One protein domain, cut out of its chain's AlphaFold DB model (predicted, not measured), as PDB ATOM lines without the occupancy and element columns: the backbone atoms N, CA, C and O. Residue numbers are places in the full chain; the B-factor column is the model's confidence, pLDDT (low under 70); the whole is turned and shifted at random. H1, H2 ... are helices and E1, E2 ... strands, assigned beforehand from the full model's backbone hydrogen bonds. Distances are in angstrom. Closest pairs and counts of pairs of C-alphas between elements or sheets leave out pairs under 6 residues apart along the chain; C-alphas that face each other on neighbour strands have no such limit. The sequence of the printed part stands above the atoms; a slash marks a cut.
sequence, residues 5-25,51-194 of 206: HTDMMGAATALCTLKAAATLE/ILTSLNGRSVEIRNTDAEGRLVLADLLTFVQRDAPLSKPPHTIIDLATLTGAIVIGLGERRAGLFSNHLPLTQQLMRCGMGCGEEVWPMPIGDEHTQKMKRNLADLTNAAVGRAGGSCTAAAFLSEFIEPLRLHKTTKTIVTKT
ATOM      1  N   HIS A   5     -17.216-115.532 -19.472       83.88
ATOM      2  CA  HIS A   5     -16.736-116.917 -19.543       83.88
ATOM      3  C   HIS A   5     -17.767-117.934 -19.010       83.88
ATOM      4  O   HIS A   5     -17.672-119.117 -19.314       83.88
ATOM      5  N   THR A   6     -18.762-117.496 -18.221       85.88
ATOM      6  CA  THR A   6     -19.852-118.356 -17.739       85.88
ATOM      7  C   THR A   6     -20.991-118.530 -18.744       85.88
ATOM      8  O   THR A   6     -21.946-119.236 -18.431       85.88
ATOM      9  N   ASP A   7     -20.947-117.905 -19.926       87.75
ATOM     10  CA  ASP A   7     -22.052-117.975 -20.899       87.75
ATOM     11  C   ASP A   7     -22.177-119.339 -21.618       87.75
ATOM     12  O   ASP A   7     -23.050-119.581 -22.441       87.75
ATOM     13  N   MET A   8     -21.329-120.287 -21.224       92.31
ATOM     14  CA  MET A   8     -21.356-121.697 -21.609       92.31
ATOM     15  C   MET A   8     -21.957-122.610 -20.526       92.31
ATOM     16  O   MET A   8     -21.971-123.832 -20.686       92.31
ATOM     17  N   MET A   9     -22.465-122.059 -19.413       90.31
ATOM     18  CA  MET A   9     -22.959-122.862 -18.285       90.31
ATOM     19  C   MET A   9     -24.098-123.810 -18.674       90.31
ATOM     20  O   MET A   9     -24.147-124.923 -18.162       90.31
ATOM     21  N   GLY A  10     -24.972-123.419 -19.605       90.81
ATOM     22  CA  GLY A  10     -26.026-124.302 -20.114       90.81
ATOM     23  C   GLY A  10     -25.470-125.569 -20.776       90.81
ATOM     24  O   GLY A  10     -25.883-126.685 -20.453       90.81
ATOM     25  N   ALA A  11     -24.456-125.401 -21.626       93.50
ATOM     26  CA  ALA A  11     -23.732-126.502 -22.253       93.50
ATOM     27  C   ALA A  11     -22.989-127.367 -21.225       93.50
ATOM     28  O   ALA A  11     -23.056-128.597 -21.281       93.50
ATOM     29  N   ALA A  12     -22.318-126.736 -20.257       94.12
ATOM     30  CA  ALA A  12     -21.626-127.440 -19.182       94.12
ATOM     31  C   ALA A  12     -22.594-128.303 -18.355       94.12
ATOM     32  O   ALA A  12     -22.302-129.472 -18.098       94.12
ATOM     33  N   THR A  13     -23.768-127.772 -17.995       93.00
ATOM     34  CA  THR A  13     -24.813-128.532 -17.297       93.00
ATOM     35  C   THR A  13     -25.274-129.721 -18.135       93.00
ATOM     36  O   THR A  13     -25.290-130.834 -17.616       93.00
ATOM     37  N   ALA A  14     -25.564-129.535 -19.427       94.12
ATOM     38  CA  ALA A  14     -26.012-130.622 -20.300       94.12
ATOM     39  C   ALA A  14     -24.979-131.761 -20.412       94.12
ATOM     40  O   ALA A  14     -25.324-132.938 -20.280       94.12
ATOM     41  N   LEU A  15     -23.696-131.426 -20.590       96.62
ATOM     42  CA  LEU A  15     -22.610-132.411 -20.645       96.62
ATOM     43  C   LEU A  15     -22.429-133.145 -19.308       96.62
ATOM     44  O   LEU A  15     -22.247-134.365 -19.287       96.62
ATOM     45  N   CYS A  16     -22.529-132.432 -18.183       96.56
ATOM     46  CA  CYS A  16     -22.506-133.038 -16.852       96.56
ATOM     47  C   CYS A  16     -23.701-133.973 -16.626       96.56
ATOM     48  O   CYS A  16     -23.521-135.056 -16.070       96.56
ATOM     49  N   THR A  17     -24.898-133.607 -17.094       95.19
ATOM     50  CA  THR A  17     -26.084-134.472 -17.051       95.19
ATOM     51  C   THR A  17     -25.872-135.746 -17.863       95.19
ATOM     52  O   THR A  17     -26.168-136.828 -17.359       95.19
ATOM     53  N   LEU A  18     -25.306-135.655 -19.073       97.44
ATOM     54  CA  LEU A  18     -24.973-136.833 -19.881       97.44
ATOM     55  C   LEU A  18     -23.983-137.749 -19.157       97.44
ATOM     56  O   LEU A  18     -24.214-138.953 -19.053       97.44
ATOM     57  N   LYS A  19     -22.909-137.173 -18.605       98.12
ATOM     58  CA  LYS A  19     -21.912-137.921 -17.830       98.12
ATOM     59  C   LYS A  19     -22.548-138.619 -16.626       98.12
ATOM     60  O   LYS A  19     -22.266-139.791 -16.388       98.12
ATOM     61  N   ALA A  20     -23.402-137.922 -15.878       97.44
ATOM     62  CA  ALA A  20     -24.099-138.487 -14.727       97.44
ATOM     63  C   ALA A  20     -25.045-139.624 -15.140       97.44
ATOM     64  O   ALA A  20     -25.000-140.693 -14.540       97.44
ATOM     65  N   ALA A  21     -25.844-139.430 -16.194       97.69
ATOM     66  CA  ALA A  21     -26.759-140.448 -16.703       97.69
ATOM     67  C   ALA A  21     -26.025-141.717 -17.164       97.69
ATOM     68  O   ALA A  21     -26.469-142.817 -16.847       97.69
ATOM     69  N   ALA A  22     -24.889-141.562 -17.854       97.88
ATOM     70  CA  ALA A  22     -24.052-142.679 -18.279       97.88
ATOM     71  C   ALA A  22     -23.399-143.400 -17.089       97.88
ATOM     72  O   ALA A  22     -23.394-144.623 -17.044       97.88
ATOM     73  N   THR A  23     -22.896-142.649 -16.103       98.44
ATOM     74  CA  THR A  23     -22.264-143.219 -14.896       98.44
ATOM     75  C   THR A  23     -23.263-144.002 -14.041       98.44
ATOM     76  O   THR A  23     -22.900-144.987 -13.411       98.44
ATOM     77  N   LEU A  24     -24.518-143.552 -14.010       98.31
ATOM     78  CA  LEU A  24     -25.612-144.200 -13.288       98.31
ATOM     79  C   LEU A  24     -26.316-145.293 -14.104       98.31
ATOM     80  O   LEU A  24     -27.292-145.856 -13.614       98.31
ATOM     81  N   GLU A  25     -25.870-145.548 -15.339       97.69
ATOM     82  CA  GLU A  25     -26.465-146.526 -16.260       97.69
ATOM     83  C   GLU A  25     -27.990-146.365 -16.397       97.69
ATOM     84  O   GLU A  25     -28.752-147.333 -16.430       97.69
ATOM     85  N   ILE A  51     -29.817-109.217 -41.589       97.62
ATOM     86  CA  ILE A  51     -30.861-110.242 -41.672       97.62
ATOM     87  C   ILE A  51     -30.168-111.582 -41.882       97.62
ATOM     88  O   ILE A  51     -29.482-111.774 -42.884       97.62
ATOM     89  N   LEU A  52     -30.330-112.485 -40.920       97.69
ATOM     90  CA  LEU A  52     -29.800-113.845 -40.988       97.69
ATOM     91  C   LEU A  52     -30.912-114.812 -41.392       97.69
ATOM     92  O   LEU A  52     -32.067-114.615 -41.018       97.69
ATOM     93  N   THR A  53     -30.570-115.867 -42.122       98.31
ATOM     94  CA  THR A  53     -31.493-116.970 -42.417       98.31
ATOM     95  C   THR A  53     -31.156-118.143 -41.510       98.31
ATOM     96  O   THR A  53     -30.034-118.639 -41.549       98.31
ATOM     97  N   SER A  54     -32.114-118.570 -40.690       97.50
ATOM     98  CA  SER A  54     -31.968-119.735 -39.814       97.50
ATOM     99  C   SER A  54     -32.088-121.050 -40.582       97.50
ATOM    100  O   SER A  54     -32.634-121.111 -41.687       97.50
ATOM    101  N   LEU A  55     -31.682-122.142 -39.941       96.75
ATOM    102  CA  LEU A  55     -31.776-123.502 -40.469       96.75
ATOM    103  C   LEU A  55     -33.220-123.925 -40.794       96.75
ATOM    104  O   LEU A  55     -33.452-124.697 -41.726       96.75
ATOM    105  N   ASN A  56     -34.222-123.403 -40.070       94.31
ATOM    106  CA  ASN A  56     -35.631-123.672 -40.385       94.31
ATOM    107  C   ASN A  56     -36.190-122.799 -41.527       94.31
ATOM    108  O   ASN A  56     -37.361-122.948 -41.873       94.31
ATOM    109  N   GLY A  57     -35.360-121.937 -42.126       96.75
ATOM    110  CA  GLY A  57     -35.682-121.095 -43.279       96.75
ATOM    111  C   GLY A  57     -36.263-119.721 -42.939       96.75
ATOM    112  O   GLY A  57     -36.599-118.974 -43.854       96.75
ATOM    113  N   ARG A  58     -36.393-119.371 -41.654       96.31
ATOM    114  CA  ARG A  58     -36.907-118.062 -41.230       96.31
ATOM    115  C   ARG A  58     -35.836-116.986 -41.345       96.31
ATOM    116  O   ARG A  58     -34.663-117.206 -41.053       96.31
ATOM    117  N   SER A  59     -36.262-115.788 -41.712       98.19
ATOM    118  CA  SER A  59     -35.428-114.590 -41.672       98.19
ATOM    119  C   SER A  59     -35.468-113.940 -40.282       98.19
ATOM    120  O   SER A  59     -36.533-113.781 -39.682       98.19
ATOM    121  N   VAL A  60     -34.302-113.555 -39.753       98.19
ATOM    122  CA  VAL A  60     -34.143-112.937 -38.428       98.19
ATOM    123  C   VAL A  60     -33.391-111.611 -38.539       98.19
ATOM    124  O   VAL A  60     -32.195-111.589 -38.827       98.19
ATOM    125  N   GLU A  61     -34.073-110.501 -38.256       97.81
ATOM    126  CA  GLU A  61     -33.466-109.172 -38.141       97.81
ATOM    127  C   GLU A  61     -32.706-109.038 -36.812       97.81
ATOM    128  O   GLU A  61     -33.282-109.143 -35.717       97.81
ATOM    129  N   ILE A  62     -31.414-108.728 -36.896       97.38
ATOM    130  CA  ILE A  62     -30.566-108.480 -35.736       97.38
ATOM    131  C   ILE A  62     -30.787-107.060 -35.225       97.38
ATOM    132  O   ILE A  62     -30.441-106.083 -35.873       97.38
ATOM    133  N   ARG A  63     -31.323-106.923 -34.016       95.38
ATOM    134  CA  ARG A  63     -31.518-105.632 -33.337       95.38
ATOM    135  C   ARG A  63     -30.517-105.394 -32.217       95.38
ATOM    136  O   ARG A  63     -30.226-104.244 -31.902       95.38
ATOM    137  N   ASN A  64     -30.006-106.465 -31.618       95.00
ATOM    138  CA  ASN A  64     -28.969-106.408 -30.599       95.00
ATOM    139  C   ASN A  64     -28.025-107.601 -30.772       95.00
ATOM    140  O   ASN A  64     -28.474-108.742 -30.715       95.00
ATOM    141  N   THR A  65     -26.736-107.352 -30.985       95.69
ATOM    142  CA  THR A  65     -25.734-108.412 -31.167       95.69
ATOM    143  C   THR A  65     -25.442-109.184 -29.878       95.69
ATOM    144  O   THR A  65     -25.034-110.333 -29.963       95.69
ATOM    145  N   ASP A  66     -25.765-108.612 -28.712       93.12
ATOM    146  CA  ASP A  66     -25.722-109.235 -27.369       93.12
ATOM    147  C   ASP A  66     -26.957-110.127 -27.083       93.12
ATOM    148  O   ASP A  66     -27.223-110.536 -25.958       93.12
ATOM    149  N   ALA A  67     -27.803-110.352 -28.094       93.88
ATOM    150  CA  ALA A  67     -28.871-111.353 -28.080       93.88
ATOM    151  C   ALA A  67     -28.549-112.479 -29.080       93.88
ATOM    152  O   ALA A  67     -29.391-112.888 -29.882       93.88
ATOM    153  N   GLU A  68     -27.307-112.940 -29.035       95.62
ATOM    154  CA  GLU A  68     -26.695-114.008 -29.820       95.62
ATOM    155  C   GLU A  68     -27.127-115.402 -29.375       95.62
ATOM    156  O   GLU A  68     -27.394-116.253 -30.220       95.62
ATOM    157  N   GLY A  69     -27.249-115.647 -28.062       94.12
ATOM    158  CA  GLY A  69     -27.403-117.015 -27.549       94.12
ATOM    159  C   GLY A  69     -28.648-117.710 -28.104       94.12
ATOM    160  O   GLY A  69     -28.645-118.901 -28.405       94.12
ATOM    161  N   ARG A  70     -29.714-116.935 -28.341       94.94
ATOM    162  CA  ARG A  70     -30.950-117.445 -28.948       94.94
ATOM    163  C   ARG A  70     -30.810-117.766 -30.436       94.94
ATOM    164  O   ARG A  70     -31.557-118.603 -30.916       94.94
ATOM    165  N   LEU A  71     -29.898-117.109 -31.158       97.00
ATOM    166  CA  LEU A  71     -29.631-117.384 -32.574       97.00
ATOM    167  C   LEU A  71     -28.946-118.742 -32.719       97.00
ATOM    168  O   LEU A  71     -29.382-119.571 -33.508       97.00
ATOM    169  N   VAL A  72     -27.944-119.003 -31.876       96.75
ATOM    170  CA  VAL A  72     -27.270-120.308 -31.807       96.75
ATOM    171  C   VAL A  72     -28.272-121.407 -31.456       96.75
ATOM    172  O   VAL A  72     -28.325-122.446 -32.111       96.75
ATOM    173  N   LEU A  73     -29.103-121.171 -30.436       95.94
ATOM    174  CA  LEU A  73     -30.119-122.135 -30.017       95.94
ATOM    175  C   LEU A  73     -31.207-122.350 -31.070       95.94
ATOM    176  O   LEU A  73     -31.676-123.471 -31.199       95.94
ATOM    177  N   ALA A  74     -31.603-121.330 -31.832       95.94
ATOM    178  CA  ALA A  74     -32.588-121.470 -32.902       95.94
ATOM    179  C   ALA A  74     -32.172-122.530 -33.937       95.94
ATOM    180  O   ALA A  74     -32.953-123.432 -34.266       95.94
ATOM    181  N   ASP A  75     -30.920-122.472 -34.389       96.62
ATOM    182  CA  ASP A  75     -30.388-123.460 -35.325       96.62
ATOM    183  C   ASP A  75     -30.133-124.803 -34.642       96.62
ATOM    184  O   ASP A  75     -30.462-125.839 -35.212       96.62
ATOM    185  N   LEU A  76     -29.646-124.817 -33.397       95.75
ATOM    186  CA  LEU A  76     -29.414-126.060 -32.655       95.75
ATOM    187  C   LEU A  76     -30.715-126.836 -32.396       95.75
ATOM    188  O   LEU A  76     -30.757-128.054 -32.570       95.75
ATOM    189  N   LEU A  77     -31.790-126.138 -32.017       94.31
ATOM    190  CA  LEU A  77     -33.121-126.717 -31.833       94.31
ATOM    191  C   LEU A  77     -33.635-127.304 -33.147       94.31
ATOM    192  O   LEU A  77     -34.136-128.429 -33.162       94.31
ATOM    193  N   THR A  78     -33.475-126.581 -34.255       94.19
ATOM    194  CA  THR A  78     -33.866-127.071 -35.583       94.19
ATOM    195  C   THR A  78     -33.041-128.300 -35.984       94.19
ATOM    196  O   THR A  78     -33.602-129.318 -36.388       94.19
ATOM    197  N   PHE A  79     -31.722-128.245 -35.799       95.25
ATOM    198  CA  PHE A  79     -30.781-129.313 -36.134       95.25
ATOM    199  C   PHE A  79     -31.119-130.612 -35.399       95.25
ATOM    200  O   PHE A  79     -31.222-131.664 -36.026       95.25
ATOM    201  N   VAL A  80     -31.369-130.547 -34.086       93.44
ATOM    202  CA  VAL A  80     -31.734-131.722 -33.272       93.44
ATOM    203  C   VAL A  80     -33.030-132.380 -33.754       93.44
ATOM    204  O   VAL A  80     -33.190-133.592 -33.623       93.44
ATOM    205  N   GLN A  81     -33.957-131.604 -34.313       91.19
ATOM    206  CA  GLN A  81     -35.233-132.117 -34.812       91.19
ATOM    207  C   GLN A  81     -35.143-132.687 -36.236       91.19
ATOM    208  O   GLN A  81     -35.886-133.620 -36.544       91.19
ATOM    209  N   ARG A  82     -34.276-132.134 -37.098       90.81
ATOM    210  CA  ARG A  82     -34.233-132.454 -38.537       90.81
ATOM    211  C   ARG A  82     -33.030-133.285 -38.971       90.81
ATOM    212  O   ARG A  82     -33.209-134.281 -39.665       90.81
ATOM    213  N   ASP A  83     -31.834-132.866 -38.574       92.81
ATOM    214  CA  ASP A  83     -30.589-133.251 -39.249       92.81
ATOM    215  C   ASP A  83     -29.653-134.069 -38.353       92.81
ATOM    216  O   ASP A  83     -28.772-134.779 -38.841       92.81
ATOM    217  N   ALA A  84     -29.833-133.986 -37.032       92.38
ATOM    218  CA  ALA A  84     -29.033-134.741 -36.085       92.38
ATOM    219  C   ALA A  84     -29.185-136.256 -36.331       92.38
ATOM    220  O   ALA A  84     -30.307-136.744 -36.502       92.38
ATOM    221  N   PRO A  85     -28.083-137.034 -36.294       92.69
ATOM    222  CA  PRO A  85     -28.097-138.475 -36.543       92.69
ATOM    223  C   PRO A  85     -28.646-139.241 -35.326       92.69
ATOM    224  O   PRO A  85     -27.934-139.979 -34.644       92.69
ATOM    225  N   LEU A  86     -29.925-139.032 -35.018       89.56
ATOM    226  CA  LEU A  86     -30.612-139.657 -33.895       89.56
ATOM    227  C   LEU A  86     -31.182-141.011 -34.310       89.56
ATOM    228  O   LEU A  86     -31.816-141.151 -35.353       89.56
ATOM    229  N   SER A  87     -31.040-142.008 -33.438       88.06
ATOM    230  CA  SER A  87     -31.647-143.330 -33.645       88.06
ATOM    231  C   SER A  87     -33.180-143.288 -33.670       88.06
ATOM    232  O   SER A  87     -33.818-144.174 -34.237       88.06
ATOM    233  N   LYS A  88     -33.780-142.276 -33.028       86.69
ATOM    234  CA  LYS A  88     -35.225-142.023 -32.975       86.69
ATOM    235  C   LYS A  88     -35.486-140.514 -32.903       86.69
ATOM    236  O   LYS A  88     -34.695-139.817 -32.266       86.69
ATOM    237  N   PRO A  89     -36.613-140.021 -33.449       85.56
ATOM    238  CA  PRO A  89     -37.034-138.639 -33.244       85.56
ATOM    239  C   PRO A  89     -37.141-138.294 -31.748       85.56
ATOM    240  O   PRO A  89     -37.607-139.134 -30.964       85.56
ATOM    241  N   PRO A  90     -36.744-137.078 -31.335       86.88
ATOM    242  CA  PRO A  90     -36.787-136.685 -29.936       86.88
ATOM    243  C   PRO A  90     -38.240-136.564 -29.462       86.88
ATOM    244  O   PRO A  90     -39.054-135.871 -30.061       86.88
ATOM    245  N   HIS A  91     -38.573-137.227 -28.355       86.38
ATOM    246  CA  HIS A  91     -39.888-137.088 -27.713       86.38
ATOM    247  C   HIS A  91     -39.980-135.823 -26.833       86.38
ATOM    248  O   HIS A  91     -41.047-135.226 -26.688       86.38
ATOM    249  N   THR A  92     -38.861-135.430 -26.222       89.25
ATOM    250  CA  THR A  92     -38.744-134.289 -25.307       89.25
ATOM    251  C   THR A  92     -37.461-133.540 -25.644       89.25
ATOM    252  O   THR A  92     -36.423-134.180 -25.807       89.25
ATOM    253  N   ILE A  93     -37.525-132.211 -25.704       92.12
ATOM    254  CA  ILE A  93     -36.365-131.332 -25.870       92.12
ATOM    255  C   ILE A  93     -36.299-130.404 -24.657       92.12
ATOM    256  O   ILE A  93     -37.286-129.776 -24.278       92.12
ATOM    257  N   ILE A  94     -35.136-130.342 -24.018       92.94
ATOM    258  CA  ILE A  94     -34.869-129.434 -22.903       92.94
ATOM    259  C   ILE A  94     -33.643-128.629 -23.293       92.94
ATOM    260  O   ILE A  94     -32.564-129.206 -23.428       92.94
ATOM    261  N   ASP A  95     -33.807-127.323 -23.477       92.56
ATOM    262  CA  ASP A  95     -32.677-126.418 -23.617       92.56
ATOM    263  C   ASP A  95     -32.323-125.779 -22.268       92.56
ATOM    264  O   ASP A  95     -33.168-125.527 -21.396       92.56
ATOM    265  N   LEU A  96     -31.019-125.588 -22.086       91.88
ATOM    266  CA  LEU A  96     -30.402-125.011 -20.901       91.88
ATOM    267  C   LEU A  96     -29.511-123.868 -21.375       91.88
ATOM    268  O   LEU A  96     -28.572-124.103 -22.137       91.88
ATOM    269  N   ALA A  97     -29.786-122.640 -20.935       89.94
ATOM    270  CA  ALA A  97     -29.061-121.473 -21.428       89.94
ATOM    271  C   ALA A  97     -28.939-120.342 -20.402       89.94
ATOM    272  O   ALA A  97     -29.868-120.030 -19.656       89.94
ATOM    273  N   THR A  98     -27.824-119.616 -20.433       89.56
ATOM    274  CA  THR A  98     -27.599-118.367 -19.685       89.56
ATOM    275  C   THR A  98     -28.209-117.142 -20.387       89.56
ATOM    276  O   THR A  98     -27.680-116.043 -20.354       89.56
ATOM    277  N   LEU A  99     -29.417-117.298 -20.935       87.31
ATOM    278  CA  LEU A  99     -29.937-116.497 -22.052       87.31
ATOM    279  C   LEU A  99     -30.274-115.012 -21.802       87.31
ATOM    280  O   LEU A  99     -30.202-114.199 -22.718       87.31
ATOM    281  N   THR A 100     -30.767-114.638 -20.617       89.94
ATOM    282  CA  THR A 100     -31.303-113.283 -20.373       89.94
ATOM    283  C   THR A 100     -30.980-112.723 -18.988       89.94
ATOM    284  O   THR A 100     -31.211-113.354 -17.958       89.94
ATOM    285  N   GLY A 101     -30.560-111.460 -18.909       88.44
ATOM    286  CA  GLY A 101     -30.488-110.750 -17.622       88.44
ATOM    287  C   GLY A 101     -31.860-110.598 -16.942       88.44
ATOM    288  O   GLY A 101     -31.961-110.660 -15.718       88.44
ATOM    289  N   ALA A 102     -32.933-110.482 -17.732       91.19
ATOM    290  CA  ALA A 102     -34.283-110.191 -17.249       91.19
ATOM    291  C   ALA A 102     -34.839-111.232 -16.261       91.19
ATOM    292  O   ALA A 102     -35.573-110.859 -15.350       91.19
ATOM    293  N   ILE A 103     -34.480-112.518 -16.381       91.19
ATOM    294  CA  ILE A 103     -34.982-113.526 -15.432       91.19
ATOM    295  C   ILE A 103     -34.360-113.361 -14.043       91.19
ATOM    296  O   ILE A 103     -35.024-113.629 -13.054       91.19
ATOM    297  N   VAL A 104     -33.106-112.894 -13.968       90.12
ATOM    298  CA  VAL A 104     -32.414-112.677 -12.689       90.12
ATOM    299  C   VAL A 104     -33.032-111.483 -11.977       90.12
ATOM    300  O   VAL A 104     -33.239-111.528 -10.773       90.12
ATOM    301  N   ILE A 105     -33.414-110.449 -12.730       91.88
ATOM    302  CA  ILE A 105     -34.176-109.322 -12.184       91.88
ATOM    303  C   ILE A 105     -35.545-109.779 -11.656       91.88
ATOM    304  O   ILE A 105     -35.973-109.314 -10.606       91.88
ATOM    305  N   GLY A 106     -36.229-110.691 -12.357       91.62
ATOM    306  CA  GLY A 106     -37.565-111.156 -11.970       91.62
ATOM    307  C   GLY A 106     -37.600-112.174 -10.822       91.62
ATOM    308  O   GLY A 106     -38.486-112.100  -9.978       91.62
ATOM    309  N   LEU A 107     -36.667-113.131 -10.788       90.88
ATOM    310  CA  LEU A 107     -36.685-114.273  -9.857       90.88
ATOM    311  C   LEU A 107     -35.529-114.273  -8.842       90.88
ATOM    312  O   LEU A 107     -35.496-115.119  -7.944       90.88
ATOM    313  N   GLY A 108     -34.579-113.347  -8.975       88.88
ATOM    314  CA  GLY A 108     -33.329-113.342  -8.221       88.88
ATOM    315  C   GLY A 108     -32.314-114.371  -8.731       88.88
ATOM    316  O   GLY A 108     -32.421-114.914  -9.830       88.88
ATOM    317  N   GLU A 109     -31.298-114.643  -7.911       85.00
ATOM    318  CA  GLU A 109     -30.164-115.512  -8.271       85.00
ATOM    319  C   GLU A 109     -30.324-116.972  -7.830       85.00
ATOM    320  O   GLU A 109     -29.472-117.809  -8.114       85.00
ATOM    321  N   ARG A 110     -31.400-117.310  -7.118       84.62
ATOM    322  CA  ARG A 110     -31.594-118.670  -6.596       84.62
ATOM    323  C   ARG A 110     -32.397-119.567  -7.532       84.62
ATOM    324  O   ARG A 110     -32.171-120.770  -7.535       84.62
ATOM    325  N   ARG A 111     -33.357-119.001  -8.266       86.62
ATOM    326  CA  ARG A 111     -34.317-119.770  -9.065       86.62
ATOM    327  C   ARG A 111     -34.059-119.618 -10.549       86.62
ATOM    328  O   ARG A 111     -33.832-118.513 -11.040       86.62
ATOM    329  N   ALA A 112     -34.172-120.732 -11.255       90.81
ATOM    330  CA  ALA A 112     -34.188-120.767 -12.705       90.81
ATOM    331  C   ALA A 112     -35.579-120.394 -13.250       90.81
ATOM    332  O   ALA A 112     -36.601-120.725 -12.650       90.81
ATOM    333  N   GLY A 113     -35.629-119.735 -14.407       93.12
ATOM    334  CA  GLY A 113     -36.872-119.557 -15.156       93.12
ATOM    335  C   GLY A 113     -37.162-120.792 -16.000       93.12
ATOM    336  O   GLY A 113     -36.277-121.257 -16.715       93.12
ATOM    337  N   LEU A 114     -38.392-121.290 -15.929       93.75
ATOM    338  CA  LEU A 114     -38.871-122.462 -16.651       93.75
ATOM    339  C   LEU A 114     -39.987-122.048 -17.608       93.75
ATOM    340  O   LEU A 114     -41.072-121.677 -17.173       93.75
ATOM    341  N   PHE A 115     -39.747-122.147 -18.906       92.69
ATOM    342  CA  PHE A 115     -40.756-121.883 -19.925       92.69
ATOM    343  C   PHE A 115     -41.054-123.184 -20.652       92.69
ATOM    344  O   PHE A 115     -40.131-123.897 -21.020       92.69
ATOM    345  N   SER A 116     -42.324-123.530 -20.833       88.69
ATOM    346  CA  SER A 116     -42.694-124.839 -21.373       88.69
ATOM    347  C   SER A 116     -44.054-124.796 -22.048       88.69
ATOM    348  O   SER A 116     -44.967-124.120 -21.576       88.69
ATOM    349  N   ASN A 117     -44.196-125.577 -23.116       86.56
ATOM    350  CA  ASN A 117     -45.464-125.808 -23.807       86.56
ATOM    351  C   ASN A 117     -46.251-127.013 -23.245       86.56
ATOM    352  O   ASN A 117     -47.303-127.365 -23.776       86.56
ATOM    353  N   HIS A 118     -45.751-127.675 -22.195       88.38
ATOM    354  CA  HIS A 118     -46.317-128.924 -21.686       88.38
ATOM    355  C   HIS A 118     -46.389-128.947 -20.149       88.38
ATOM    356  O   HIS A 118     -45.429-129.297 -19.451       88.38
ATOM    357  N   LEU A 119     -47.579-128.651 -19.615       88.81
ATOM    358  CA  LEU A 119     -47.831-128.482 -18.178       88.81
ATOM    359  C   LEU A 119     -47.421-129.684 -17.297       88.81
ATOM    360  O   LEU A 119     -46.763-129.451 -16.280       88.81
ATOM    361  N   PRO A 120     -47.714-130.959 -17.637       91.25
ATOM    362  CA  PRO A 120     -47.300-132.066 -16.771       91.25
ATOM    363  C   PRO A 120     -45.776-132.192 -16.628       91.25
ATOM    364  O   PRO A 120     -45.287-132.573 -15.568       91.25
ATOM    365  N   LEU A 121     -45.023-131.821 -17.669       87.81
ATOM    366  CA  LEU A 121     -43.558-131.846 -17.637       87.81
ATOM    367  C   LEU A 121     -43.021-130.682 -16.797       87.81
ATOM    368  O   LEU A 121     -42.116-130.876 -15.992       87.81
ATOM    369  N   THR A 122     -43.645-129.506 -16.907       90.50
ATOM    370  CA  THR A 122     -43.373-128.357 -16.032       90.50
ATOM    371  C   THR A 122     -43.506-128.747 -14.559       90.50
ATOM    372  O   THR A 122     -42.591-128.526 -13.769       90.50
ATOM    373  N   GLN A 123     -44.613-129.396 -14.187       93.81
ATOM    374  CA  GLN A 123     -44.848-129.839 -12.810       93.81
ATOM    375  C   GLN A 123     -43.835-130.894 -12.349       93.81
ATOM    376  O   GLN A 123     -43.419-130.878 -11.190       93.81
ATOM    377  N   GLN A 124     -43.437-131.814 -13.234       93.81
ATOM    378  CA  GLN A 124     -42.392-132.795 -12.933       93.81
ATOM    379  C   GLN A 124     -41.062-132.103 -12.625       93.81
ATOM    380  O   GLN A 124     -40.485-132.373 -11.575       93.81
ATOM    381  N   LEU A 125     -40.626-131.166 -13.469       92.06
ATOM    382  CA  LEU A 125     -39.378-130.436 -13.250       92.06
ATOM    383  C   LEU A 125     -39.401-129.569 -11.996       92.06
ATOM    384  O   LEU A 125     -38.419-129.556 -11.263       92.06
ATOM    385  N   MET A 126     -40.520-128.906 -11.699       93.62
ATOM    386  CA  MET A 126     -40.665-128.156 -10.448       93.62
ATOM    387  C   MET A 126     -40.483-129.062  -9.224       93.62
ATOM    388  O   MET A 126     -39.762-128.705  -8.296       93.62
ATOM    389  N   ARG A 127     -41.098-130.255  -9.224       95.88
ATOM    390  CA  ARG A 127     -40.933-131.229  -8.133       95.88
ATOM    391  C   ARG A 127     -39.497-131.739  -8.027       95.88
ATOM    392  O   ARG A 127     -38.971-131.795  -6.920       95.88
ATOM    393  N   CYS A 128     -38.862-132.069  -9.151       92.62
ATOM    394  CA  CYS A 128     -37.461-132.490  -9.176       92.62
ATOM    395  C   CYS A 128     -36.534-131.391  -8.641       92.62
ATOM    396  O   CYS A 128     -35.719-131.675  -7.770       92.62
ATOM    397  N   GLY A 129     -36.719-130.145  -9.087       91.19
ATOM    398  CA  GLY A 129     -35.940-128.989  -8.643       91.19
ATOM    399  C   GLY A 129     -36.049-128.735  -7.139       91.19
ATOM    400  O   GLY A 129     -35.046-128.510  -6.468       91.19
ATOM    401  N   MET A 130     -37.252-128.865  -6.569       92.25
ATOM    402  CA  MET A 130     -37.427-128.818  -5.110       92.25
ATOM    403  C   MET A 130     -36.699-129.966  -4.396       92.25
ATOM    404  O   MET A 130     -36.136-129.753  -3.326       92.25
ATOM    405  N   GLY A 131     -36.693-131.168  -4.981       95.00
ATOM    406  CA  GLY A 131     -36.044-132.349  -4.406       95.00
ATOM    407  C   GLY A 131     -34.513-132.303  -4.426       95.00
ATOM    408  O   GLY A 131     -33.888-132.808  -3.497       95.00
ATOM    409  N   CYS A 132     -33.901-131.690  -5.446       90.56
ATOM    410  CA  CYS A 132     -32.441-131.556  -5.554       90.56
ATOM    411  C   CYS A 132     -31.891-130.206  -5.061       90.56
ATOM    412  O   CYS A 132     -30.677-130.035  -4.987       90.56
ATOM    413  N   GLY A 133     -32.760-129.255  -4.705       89.69
ATOM    414  CA  GLY A 133     -32.368-127.911  -4.269       89.69
ATOM    415  C   GLY A 133     -32.078-126.926  -5.409       89.69
ATOM    416  O   GLY A 133     -31.693-125.789  -5.136       89.69
ATOM    417  N   GLU A 134     -32.298-127.322  -6.664       88.31
ATOM    418  CA  GLU A 134     -32.203-126.464  -7.850       88.31
ATOM    419  C   GLU A 134     -33.605-126.011  -8.279       88.31
ATOM    420  O   GLU A 134     -34.231-126.545  -9.194       88.31
ATOM    421  N   GLU A 135     -34.146-125.033  -7.552       90.62
ATOM    422  CA  GLU A 135     -35.514-124.556  -7.753       90.62
ATOM    423  C   GLU A 135     -35.707-123.892  -9.130       90.62
ATOM    424  O   GLU A 135     -34.967-122.989  -9.530       90.62
ATOM    425  N   VAL A 136     -36.782-124.276  -9.819       91.50
ATOM    426  CA  VAL A 136     -37.228-123.678 -11.084       91.50
ATOM    427  C   VAL A 136     -38.620-123.070 -10.918       91.50
ATOM    428  O   VAL A 136     -39.441-123.591 -10.162       91.50
ATOM    429  N   TRP A 137     -38.904-121.976 -11.625       93.88
ATOM    430  CA  TRP A 137     -40.192-121.287 -11.561       93.88
ATOM    431  C   TRP A 137     -40.849-121.173 -12.940       93.88
ATOM    432  O   TRP A 137     -40.201-120.678 -13.865       93.88
ATOM    433  N   PRO A 138     -42.117-121.596 -13.100       93.50
ATOM    434  CA  PRO A 138     -42.810-121.531 -14.377       93.50
ATOM    435  C   PRO A 138     -43.091-120.080 -14.779       93.50
ATOM    436  O   PRO A 138     -43.635-119.295 -14.002       93.50
ATOM    437  N   MET A 139     -42.745-119.741 -16.015       93.88
ATOM    438  CA  MET A 139     -42.916-118.420 -16.608       93.88
ATOM    439  C   MET A 139     -43.808-118.508 -17.857       93.88
ATOM    440  O   MET A 139     -43.764-119.517 -18.567       93.88
ATOM    441  N   PRO A 140     -44.619-117.477 -18.151       92.00
ATOM    442  CA  PRO A 140     -45.551-117.518 -19.272       92.00
ATOM    443  C   PRO A 140     -44.854-117.314 -20.626       92.00
ATOM    444  O   PRO A 140     -43.929-116.510 -20.748       92.00
ATOM    445  N   ILE A 141     -45.379-117.980 -21.657       89.75
ATOM    446  CA  ILE A 141     -45.203-117.616 -23.071       89.75
ATOM    447  C   ILE A 141     -46.605-117.352 -23.639       89.75
ATOM    448  O   ILE A 141     -47.290-118.271 -24.072       89.75
ATOM    449  N   GLY A 142     -47.058-116.105 -23.547       88.75
ATOM    450  CA  GLY A 142     -48.300-115.633 -24.178       88.75
ATOM    451  C   GLY A 142     -48.092-115.073 -25.590       88.75
ATOM    452  O   GLY A 142     -46.969-114.703 -25.950       88.75
ATOM    453  N   ASP A 143     -49.175-114.957 -26.362       92.19
ATOM    454  CA  ASP A 143     -49.181-114.439 -27.739       92.19
ATOM    455  C   ASP A 143     -48.551-113.044 -27.849       92.19
ATOM    456  O   ASP A 143     -47.856-112.733 -28.818       92.19
ATOM    457  N   GLU A 144     -48.724-112.205 -26.828       93.94
ATOM    458  CA  GLU A 144     -48.133-110.872 -26.739       93.94
ATOM    459  C   GLU A 144     -46.598-110.892 -26.773       93.94
ATOM    460  O   GLU A 144     -45.969-109.924 -27.206       93.94
ATOM    461  N   HIS A 145     -45.975-111.989 -26.336       93.62
ATOM    462  CA  HIS A 145     -44.530-112.167 -26.406       93.62
ATOM    463  C   HIS A 145     -44.094-112.533 -27.820       93.62
ATOM    464  O   HIS A 145     -43.139-111.944 -28.325       93.62
ATOM    465  N   THR A 146     -44.816-113.442 -28.475       91.62
ATOM    466  CA  THR A 146     -44.556-113.846 -29.861       91.62
ATOM    467  C   THR A 146     -44.735-112.676 -30.823       91.62
ATOM    468  O   THR A 146     -43.876-112.429 -31.665       91.62
ATOM    469  N   GLN A 147     -45.797-111.879 -30.659       94.25
ATOM    470  CA  GLN A 147     -46.032-110.697 -31.496       94.25
ATOM    471  C   GLN A 147     -44.910-109.659 -31.375       94.25
ATOM    472  O   GLN A 147     -44.535-109.037 -32.366       94.25
ATOM    473  N   LYS A 148     -44.297-109.510 -30.192       95.06
ATOM    474  CA  LYS A 148     -43.132-108.624 -30.011       95.06
ATOM    475  C   LYS A 148     -41.896-109.067 -30.795       95.06
ATOM    476  O   LYS A 148     -41.030-108.225 -31.042       95.06
ATOM    477  N   MET A 149     -41.818-110.346 -31.163       95.19
ATOM    478  CA  MET A 149     -40.711-110.913 -31.931       95.19
ATOM    479  C   MET A 149     -40.924-110.845 -33.442       95.19
ATOM    480  O   MET A 149     -39.973-111.100 -34.165       95.19
ATOM    481  N   LYS A 150     -42.108-110.462 -33.936       93.62
ATOM    482  CA  LYS A 150     -42.392-110.323 -35.375       93.62
ATOM    483  C   LYS A 150     -42.082-108.915 -35.885       93.62
ATOM    484  O   LYS A 150     -42.219-107.935 -35.141       93.62
ATOM    485  N   ARG A 151     -41.668-108.802 -37.153       85.19
ATOM    486  CA  ARG A 151     -41.361-107.526 -37.827       85.19
ATOM    487  C   ARG A 151     -41.739-107.548 -39.311       85.19
ATOM    488  O   ARG A 151     -42.125-108.572 -39.850       85.19
ATOM    489  N   ASN A 152     -41.655-106.377 -39.947       86.69
ATOM    490  CA  ASN A 152     -41.990-106.203 -41.364       86.69
ATOM    491  C   ASN A 152     -40.817-106.530 -42.304       86.69
ATOM    492  O   ASN A 152     -41.053-106.844 -43.463       86.69
ATOM    493  N   LEU A 153     -39.569-106.397 -41.836       90.94
ATOM    494  CA  LEU A 153     -38.365-106.580 -42.664       90.94
ATOM    495  C   LEU A 153     -37.869-108.032 -42.702       90.94
ATOM    496  O   LEU A 153     -37.154-108.410 -43.622       90.94
ATOM    497  N   ALA A 154     -38.231-108.821 -41.695       96.12
ATOM    498  CA  ALA A 154     -37.885-110.223 -41.538       96.12
ATOM    499  C   ALA A 154     -38.997-110.908 -40.735       96.12
ATOM    500  O   ALA A 154     -39.741-110.234 -40.016       96.12
ATOM    501  N   ASP A 155     -39.081-112.232 -40.814       97.00
ATOM    502  CA  ASP A 155     -40.099-113.017 -40.108       97.00
ATOM    503  C   ASP A 155     -40.030-112.784 -38.594       97.00
ATOM    504  O   ASP A 155     -41.059-112.670 -37.920       97.00
ATOM    505  N   LEU A 156     -38.804-112.691 -38.067       97.38
ATOM    506  CA  LEU A 156     -38.516-112.474 -36.656       97.38
ATOM    507  C   LEU A 156     -37.474-111.372 -36.448       97.38
ATOM    508  O   LEU A 156     -36.688-111.039 -37.330       97.38
ATOM    509  N   THR A 157     -37.409-110.848 -35.228       97.38
ATOM    510  CA  THR A 157     -36.271-110.076 -34.723       97.38
ATOM    511  C   THR A 157     -35.630-110.790 -33.543       97.38
ATOM    512  O   THR A 157     -36.329-111.421 -32.757       97.38
ATOM    513  N   ASN A 158     -34.311-110.692 -33.372       96.12
ATOM    514  CA  ASN A 158     -33.633-111.348 -32.252       96.12
ATOM    515  C   ASN A 158     -33.823-110.622 -30.903       96.12
ATOM    516  O   ASN A 158     -33.620-111.221 -29.846       96.12
ATOM    517  N   ALA A 159     -34.263-109.363 -30.890       94.94
ATOM    518  CA  ALA A 159     -34.509-108.622 -29.655       94.94
ATOM    519  C   ALA A 159     -35.789-107.781 -29.745       94.94
ATOM    520  O   ALA A 159     -35.931-106.918 -30.609       94.94
ATOM    521  N   ALA A 160     -36.712-108.012 -28.805       92.50
ATOM    522  CA  ALA A 160     -37.924-107.213 -28.680       92.50
ATOM    523  C   ALA A 160     -37.598-105.743 -28.369       92.50
ATOM    524  O   ALA A 160     -36.628-105.428 -27.678       92.50
ATOM    525  N   VAL A 161     -38.462-104.837 -28.828       87.94
ATOM    526  CA  VAL A 161     -38.367-103.417 -28.476       87.94
ATOM    527  C   VAL A 161     -38.786-103.219 -27.018       87.94
ATOM    528  O   VAL A 161     -39.858-103.658 -26.598       87.94
ATOM    529  N   GLY A 162     -37.950-102.513 -26.257       87.31
ATOM    530  CA  GLY A 162     -38.179-102.226 -24.842       87.31
ATOM    531  C   GLY A 162     -37.593-103.280 -23.898       87.31
ATOM    532  O   GLY A 162     -36.972-104.253 -24.311       87.31
ATOM    533  N   ARG A 163     -37.757-103.055 -22.590       83.44
ATOM    534  CA  ARG A 163     -37.128-103.876 -21.532       83.44
ATOM    535  C   ARG A 163     -38.074-104.888 -20.874       83.44
ATOM    536  O   ARG A 163     -37.619-105.796 -20.183       83.44
ATOM    537  N   ALA A 164     -39.383-104.731 -21.058       90.56
ATOM    538  CA  ALA A 164     -40.389-105.522 -20.355       90.56
ATOM    539  C   ALA A 164     -40.534-106.933 -20.948       90.56
ATOM    540  O   ALA A 164     -40.756-107.091 -22.149       90.56
ATOM    541  N   GLY A 165     -40.472-107.950 -20.085       91.75
ATOM    542  CA  GLY A 165     -40.716-109.345 -20.466       91.75
ATOM    543  C   GLY A 165     -39.589-109.993 -21.275       91.75
ATOM    544  O   GLY A 165     -39.853-110.948 -21.994       91.75
ATOM    545  N   GLY A 166     -38.347-109.504 -21.168       93.06
ATOM    546  CA  GLY A 166     -37.220-109.962 -21.997       93.06
ATOM    547  C   GLY A 166     -36.962-111.476 -21.981       93.06
ATOM    548  O   GLY A 166     -36.536-112.033 -22.987       93.06
ATOM    549  N   SER A 167     -37.240-112.158 -20.866       93.38
ATOM    550  CA  SER A 167     -37.143-113.625 -20.784       93.38
ATOM    551  C   SER A 167     -38.285-114.328 -21.510       93.38
ATOM    552  O   SER A 167     -38.044-115.289 -22.229       93.38
ATOM    553  N   CYS A 168     -39.510-113.823 -21.369       94.75
ATOM    554  CA  CYS A 168     -40.681-114.380 -22.036       94.75
ATOM    555  C   CYS A 168     -40.608-114.179 -23.556       94.75
ATOM    556  O   CYS A 168     -40.944-115.085 -24.309       94.75
ATOM    557  N   THR A 169     -40.105-113.033 -24.029       95.38
ATOM    558  CA  THR A 169     -39.889-112.793 -25.466       95.38
ATOM    559  C   THR A 169     -38.729-113.611 -26.032       95.38
ATOM    560  O   THR A 169     -38.799-114.048 -27.176       95.38
ATOM    561  N   ALA A 170     -37.679-113.878 -25.246       94.56
ATOM    562  CA  ALA A 170     -36.621-114.812 -25.637       94.56
ATOM    563  C   ALA A 170     -37.145-116.249 -25.782       94.56
ATOM    564  O   ALA A 170     -36.856-116.904 -26.778       94.56
ATOM    565  N   ALA A 171     -37.956-116.709 -24.828       93.56
ATOM    566  CA  ALA A 171     -38.598-118.017 -24.908       93.56
ATOM    567  C   ALA A 171     -39.587-118.099 -26.086       93.56
ATOM    568  O   ALA A 171     -39.598-119.094 -26.805       93.56
ATOM    569  N   ALA A 172     -40.355-117.032 -26.340       93.50
ATOM    570  CA  ALA A 172     -41.230-116.938 -27.508       93.50
ATOM    571  C   ALA A 172     -40.446-117.023 -28.828       93.50
ATOM    572  O   ALA A 172     -40.849-117.753 -29.726       93.50
ATOM    573  N   PHE A 173     -39.294-116.351 -28.931       95.50
ATOM    574  CA  PHE A 173     -38.413-116.475 -30.095       95.50
ATOM    575  C   PHE A 173     -37.978-117.926 -30.323       95.50
ATOM    576  O   PHE A 173     -38.148-118.433 -31.424       95.50
ATOM    577  N   LEU A 174     -37.483-118.613 -29.288       95.31
ATOM    578  CA  LEU A 174     -37.054-120.014 -29.402       95.31
ATOM    579  C   LEU A 174     -38.207-120.958 -29.771       95.31
ATOM    580  O   LEU A 174     -37.997-121.923 -30.502       95.31
ATOM    581  N   SER A 175     -39.433-120.655 -29.334       92.44
ATOM    582  CA  SER A 175     -40.611-121.461 -29.674       92.44
ATOM    583  C   SER A 175     -40.914-121.515 -31.178       92.44
ATOM    584  O   SER A 175     -41.452-122.514 -31.644       92.44
ATOM    585  N   GLU A 176     -40.494-120.512 -31.962       92.94
ATOM    586  CA  GLU A 176     -40.665-120.484 -33.427       92.94
ATOM    587  C   GLU A 176     -39.722-121.449 -34.173       92.94
ATOM    588  O   GLU A 176     -39.879-121.655 -35.382       92.94
ATOM    589  N   PHE A 177     -38.756-122.039 -33.459       93.50
ATOM    590  CA  PHE A 177     -37.793-123.032 -33.954       93.50
ATOM    591  C   PHE A 177     -38.084-124.447 -33.437       93.50
ATOM    592  O   PHE A 177     -37.364-125.395 -33.749       93.50
ATOM    593  N   ILE A 178     -39.163-124.613 -32.671       90.06
ATOM    594  CA  ILE A 178     -39.708-125.922 -32.321       90.06
ATOM    595  C   ILE A 178     -40.721-126.317 -33.378       90.06
ATOM    596  O   ILE A 178     -41.720-125.633 -33.595       90.06
ATOM    597  N   GLU A 179     -40.479-127.448 -34.025       84.62
ATOM    598  CA  GLU A 179     -41.333-127.919 -35.096       84.62
ATOM    599  C   GLU A 179     -42.429-128.828 -34.547       84.62
ATOM    600  O   GLU A 179     -42.175-129.687 -33.693       84.62
ATOM    601  N   PRO A 180     -43.667-128.690 -35.043       67.50
ATOM    602  CA  PRO A 180     -44.676-129.700 -34.794       67.50
ATOM    603  C   PRO A 180     -44.200-131.011 -35.434       67.50
ATOM    604  O   PRO A 180     -44.109-131.121 -36.658       67.50
ATOM    605  N   LEU A 181     -43.878-132.016 -34.611       56.38
ATOM    606  CA  LEU A 181     -43.517-133.348 -35.100       56.38
ATOM    607  C   LEU A 181     -44.617-133.855 -36.043       56.38
ATOM    608  O   LEU A 181     -45.794-133.889 -35.677       56.38
ATOM    609  N   ARG A 182     -44.221-134.303 -37.242       45.19
ATOM    610  CA  ARG A 182     -45.100-134.768 -38.338       45.19
ATOM    611  C   ARG A 182     -46.062-135.920 -37.974       45.19
ATOM    612  O   ARG A 182     -46.878-136.303 -38.803       45.19
ATOM    613  N   LEU A 183     -45.988-136.479 -36.763       37.66
ATOM    614  CA  LEU A 183     -46.775-137.626 -36.300       37.66
ATOM    615  C   LEU A 183     -47.268-137.408 -34.856       37.66
ATOM    616  O   LEU A 183     -46.664-137.906 -33.913       37.66
ATOM    617  N   HIS A 184     -48.358-136.650 -34.682       35.25
ATOM    618  CA  HIS A 184     -49.254-136.621 -33.503       35.25
ATOM    619  C   HIS A 184     -48.651-136.683 -32.079       35.25
ATOM    620  O   HIS A 184     -49.321-137.128 -31.146       35.25
ATOM    621  N   LYS A 185     -47.422-136.220 -31.850       37.69
ATOM    622  CA  LYS A 185     -46.834-136.146 -30.506       37.69
ATOM    623  C   LYS A 185     -46.127-134.813 -30.361       37.69
ATOM    624  O   LYS A 185     -45.111-134.579 -30.991       37.69
ATOM    625  N   THR A 186     -46.705-133.922 -29.570       42.94
ATOM    626  CA  THR A 186     -46.157-132.599 -29.270       42.94
ATOM    627  C   THR A 186     -44.747-132.745 -28.696       42.94
ATOM    628  O   THR A 186     -44.588-133.362 -27.641       42.94
ATOM    629  N   THR A 187     -43.734-132.180 -29.361       49.56
ATOM    630  CA  THR A 187     -42.396-132.016 -28.782       49.56
ATOM    631  C   THR A 187     -42.544-131.202 -27.507       49.56
ATOM    632  O   THR A 187     -42.905-130.019 -27.544       49.56
ATOM    633  N   LYS A 188     -42.316-131.843 -26.362       57.91
ATOM    634  CA  LYS A 188     -42.333-131.158 -25.071       57.91
ATOM    635  C   LYS A 188     -41.055-130.344 -25.010       57.91
ATOM    636  O   LYS A 188     -39.988-130.937 -24.874       57.91
ATOM    637  N   THR A 189     -41.171-129.034 -25.189       56.94
ATOM    638  CA  THR A 189     -40.014-128.140 -25.184       56.94
ATOM    639  C   THR A 189     -40.007-127.354 -23.902       56.94
ATOM    640  O   THR A 189     -41.033-126.790 -23.511       56.94
ATOM    641  N   ILE A 190     -38.840-127.316 -23.275       57.31
ATOM    642  CA  ILE A 190     -38.571-126.445 -22.150       57.31
ATOM    643  C   ILE A 190     -37.417-125.523 -22.505       57.31
ATOM    644  O   ILE A 190     -36.309-126.013 -22.703       57.31
ATOM    645  N   VAL A 191     -37.686-124.218 -22.470       54.56
ATOM    646  CA  VAL A 191     -36.646-123.192 -22.433       54.56
ATOM    647  C   VAL A 191     -36.325-122.932 -20.970       54.56
ATOM    648  O   VAL A 191     -37.163-122.403 -20.232       54.56
ATOM    649  N   THR A 192     -35.136-123.332 -20.514       54.19
ATOM    650  CA  THR A 192     -34.707-123.115 -19.124       54.19
ATOM    651  C   THR A 192     -33.569-122.112 -19.064       54.19
ATOM    652  O   THR A 192     -32.545-122.272 -19.729       54.19
ATOM    653  N   LYS A 193     -33.703-121.117 -18.180       55.81
ATOM    654  CA  LYS A 193     -32.578-120.276 -17.764       55.81
ATOM    655  C   LYS A 193     -32.180-120.537 -16.323       55.81
ATOM    656  O   LYS A 193     -33.008-120.338 -15.442       55.81
ATOM    657  N   THR A 194     -30.901-120.823 -16.083       46.41
ATOM    658  CA  THR A 194     -30.255-120.790 -14.763       46.41
ATOM    659  C   THR A 194     -29.819-119.377 -14.372       46.41
ATOM    660  O   THR A 194     -29.439-118.526 -15.187       46.41
TER     661      THR A 194
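AT A GLANCE: This is residues 5 to 25 and 51 to 194 of the 206 residues of the protein "Putative cytosol aminopeptidase" of Lygus hesperus (UniProt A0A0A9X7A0). A twisted four-stranded sheet makes the core, with H2, H3 and H6 over one face and H4 over the other; residues 9 to 14 of H1 pack on strand E3 on H4's face, while residues 15 to 25 stick out. H5 packs crosswise on H6, off the sheet, and the small hairpin E1 and E2 lies far out, its residues 60 to 61 paired briefly, parallel, with residues 156 to 157. The printed part has 165 residues with six named helices and six named strands, in the order H1 E1 E2 H2 E3 H3 E4 H4 E5 H5 H6 E6. The large sheet, E3 E6 E4 E5, is mixed, and the class is mixed, helices and strands. The whole is compact, with a radius of gyration of the C-alphas of 15.8 A, and spans 49 by 39 by 33 A.

HOW THE PARTS SIT: Begin at inner strand E6, residues 188 to 193. E3, residues 92 to 97, is its parallel neighbour, with N 95 and O 190 within hydrogen-bond range at 2.9 A. E4, residues 112 to 116, is its antiparallel neighbour, with N 115 and O 191 at 2.9 A. E5, residues 136 to 138, is parallel to E4, with N 114 and O 137 at 2.8 A. H6, residues 166 to 175, is on the sheet over E6 and E4 at a height of 9.5 A; its closest C-alphas to E6 are Ala 171 and Val 191, 6.1 A. On the same face are H2, residues 69 to 82, and H3, residues 101 to 107. H4, residues 119 to 132, is on the opposite face; E4, H4 and E5 form a strand-helix-strand unit, parallel neighbour strands joined through a helix, with a right-handed crossover. H1, residues 9 to 23, is on H4's face and only just stands up from the sheet, rising 42 degrees; its closest C-alphas to E3 are Gly 10 and Ala 97, 4.4 A. These helices on both faces make three layers. H6 touches H2 at a shallow tilt of 22 degrees, the same way, closest at C-alphas 174 and 74, 5.9 A, with residues 70 to 74 of H2 alone. H5, residues 143 to 149, touches H6 about perpendicular, 89 degrees, closest at C-alphas 145 and 169, 4.8 A. E1, residues 51 to 53, and E2, residues 59 to 61, form an antiparallel hairpin, with N 52 and O 60 at 2.9 A. Every O i to N i+4 pair is within hydrogen-bond range in H1, H2, H3, H4 and H6; H5 has 2 of 3.

IN THESE COORDINATES: Find C-alpha 9 at (-22.959, -122.862, -18.285); from there H1 runs 20.6 A. H2 and H4 each run 20.1 A, and H6 14.2 A. E3 spans 16.5 A; E6 spans 16.3 A and ends at C-alpha 193, (-32.578, -120.276, -17.764).

THE WHOLE: The farthest C-alphas, Leu 24 and Asn 152, are 50.0 A apart. Residues 26 to 50 are not printed, and C-alphas 25 and 51 are 44.5 A apart across that cut. The links H5 to H6 and H6 to E6 are long. Confidence is low, under 70, at residues 180 to 194, which include E6.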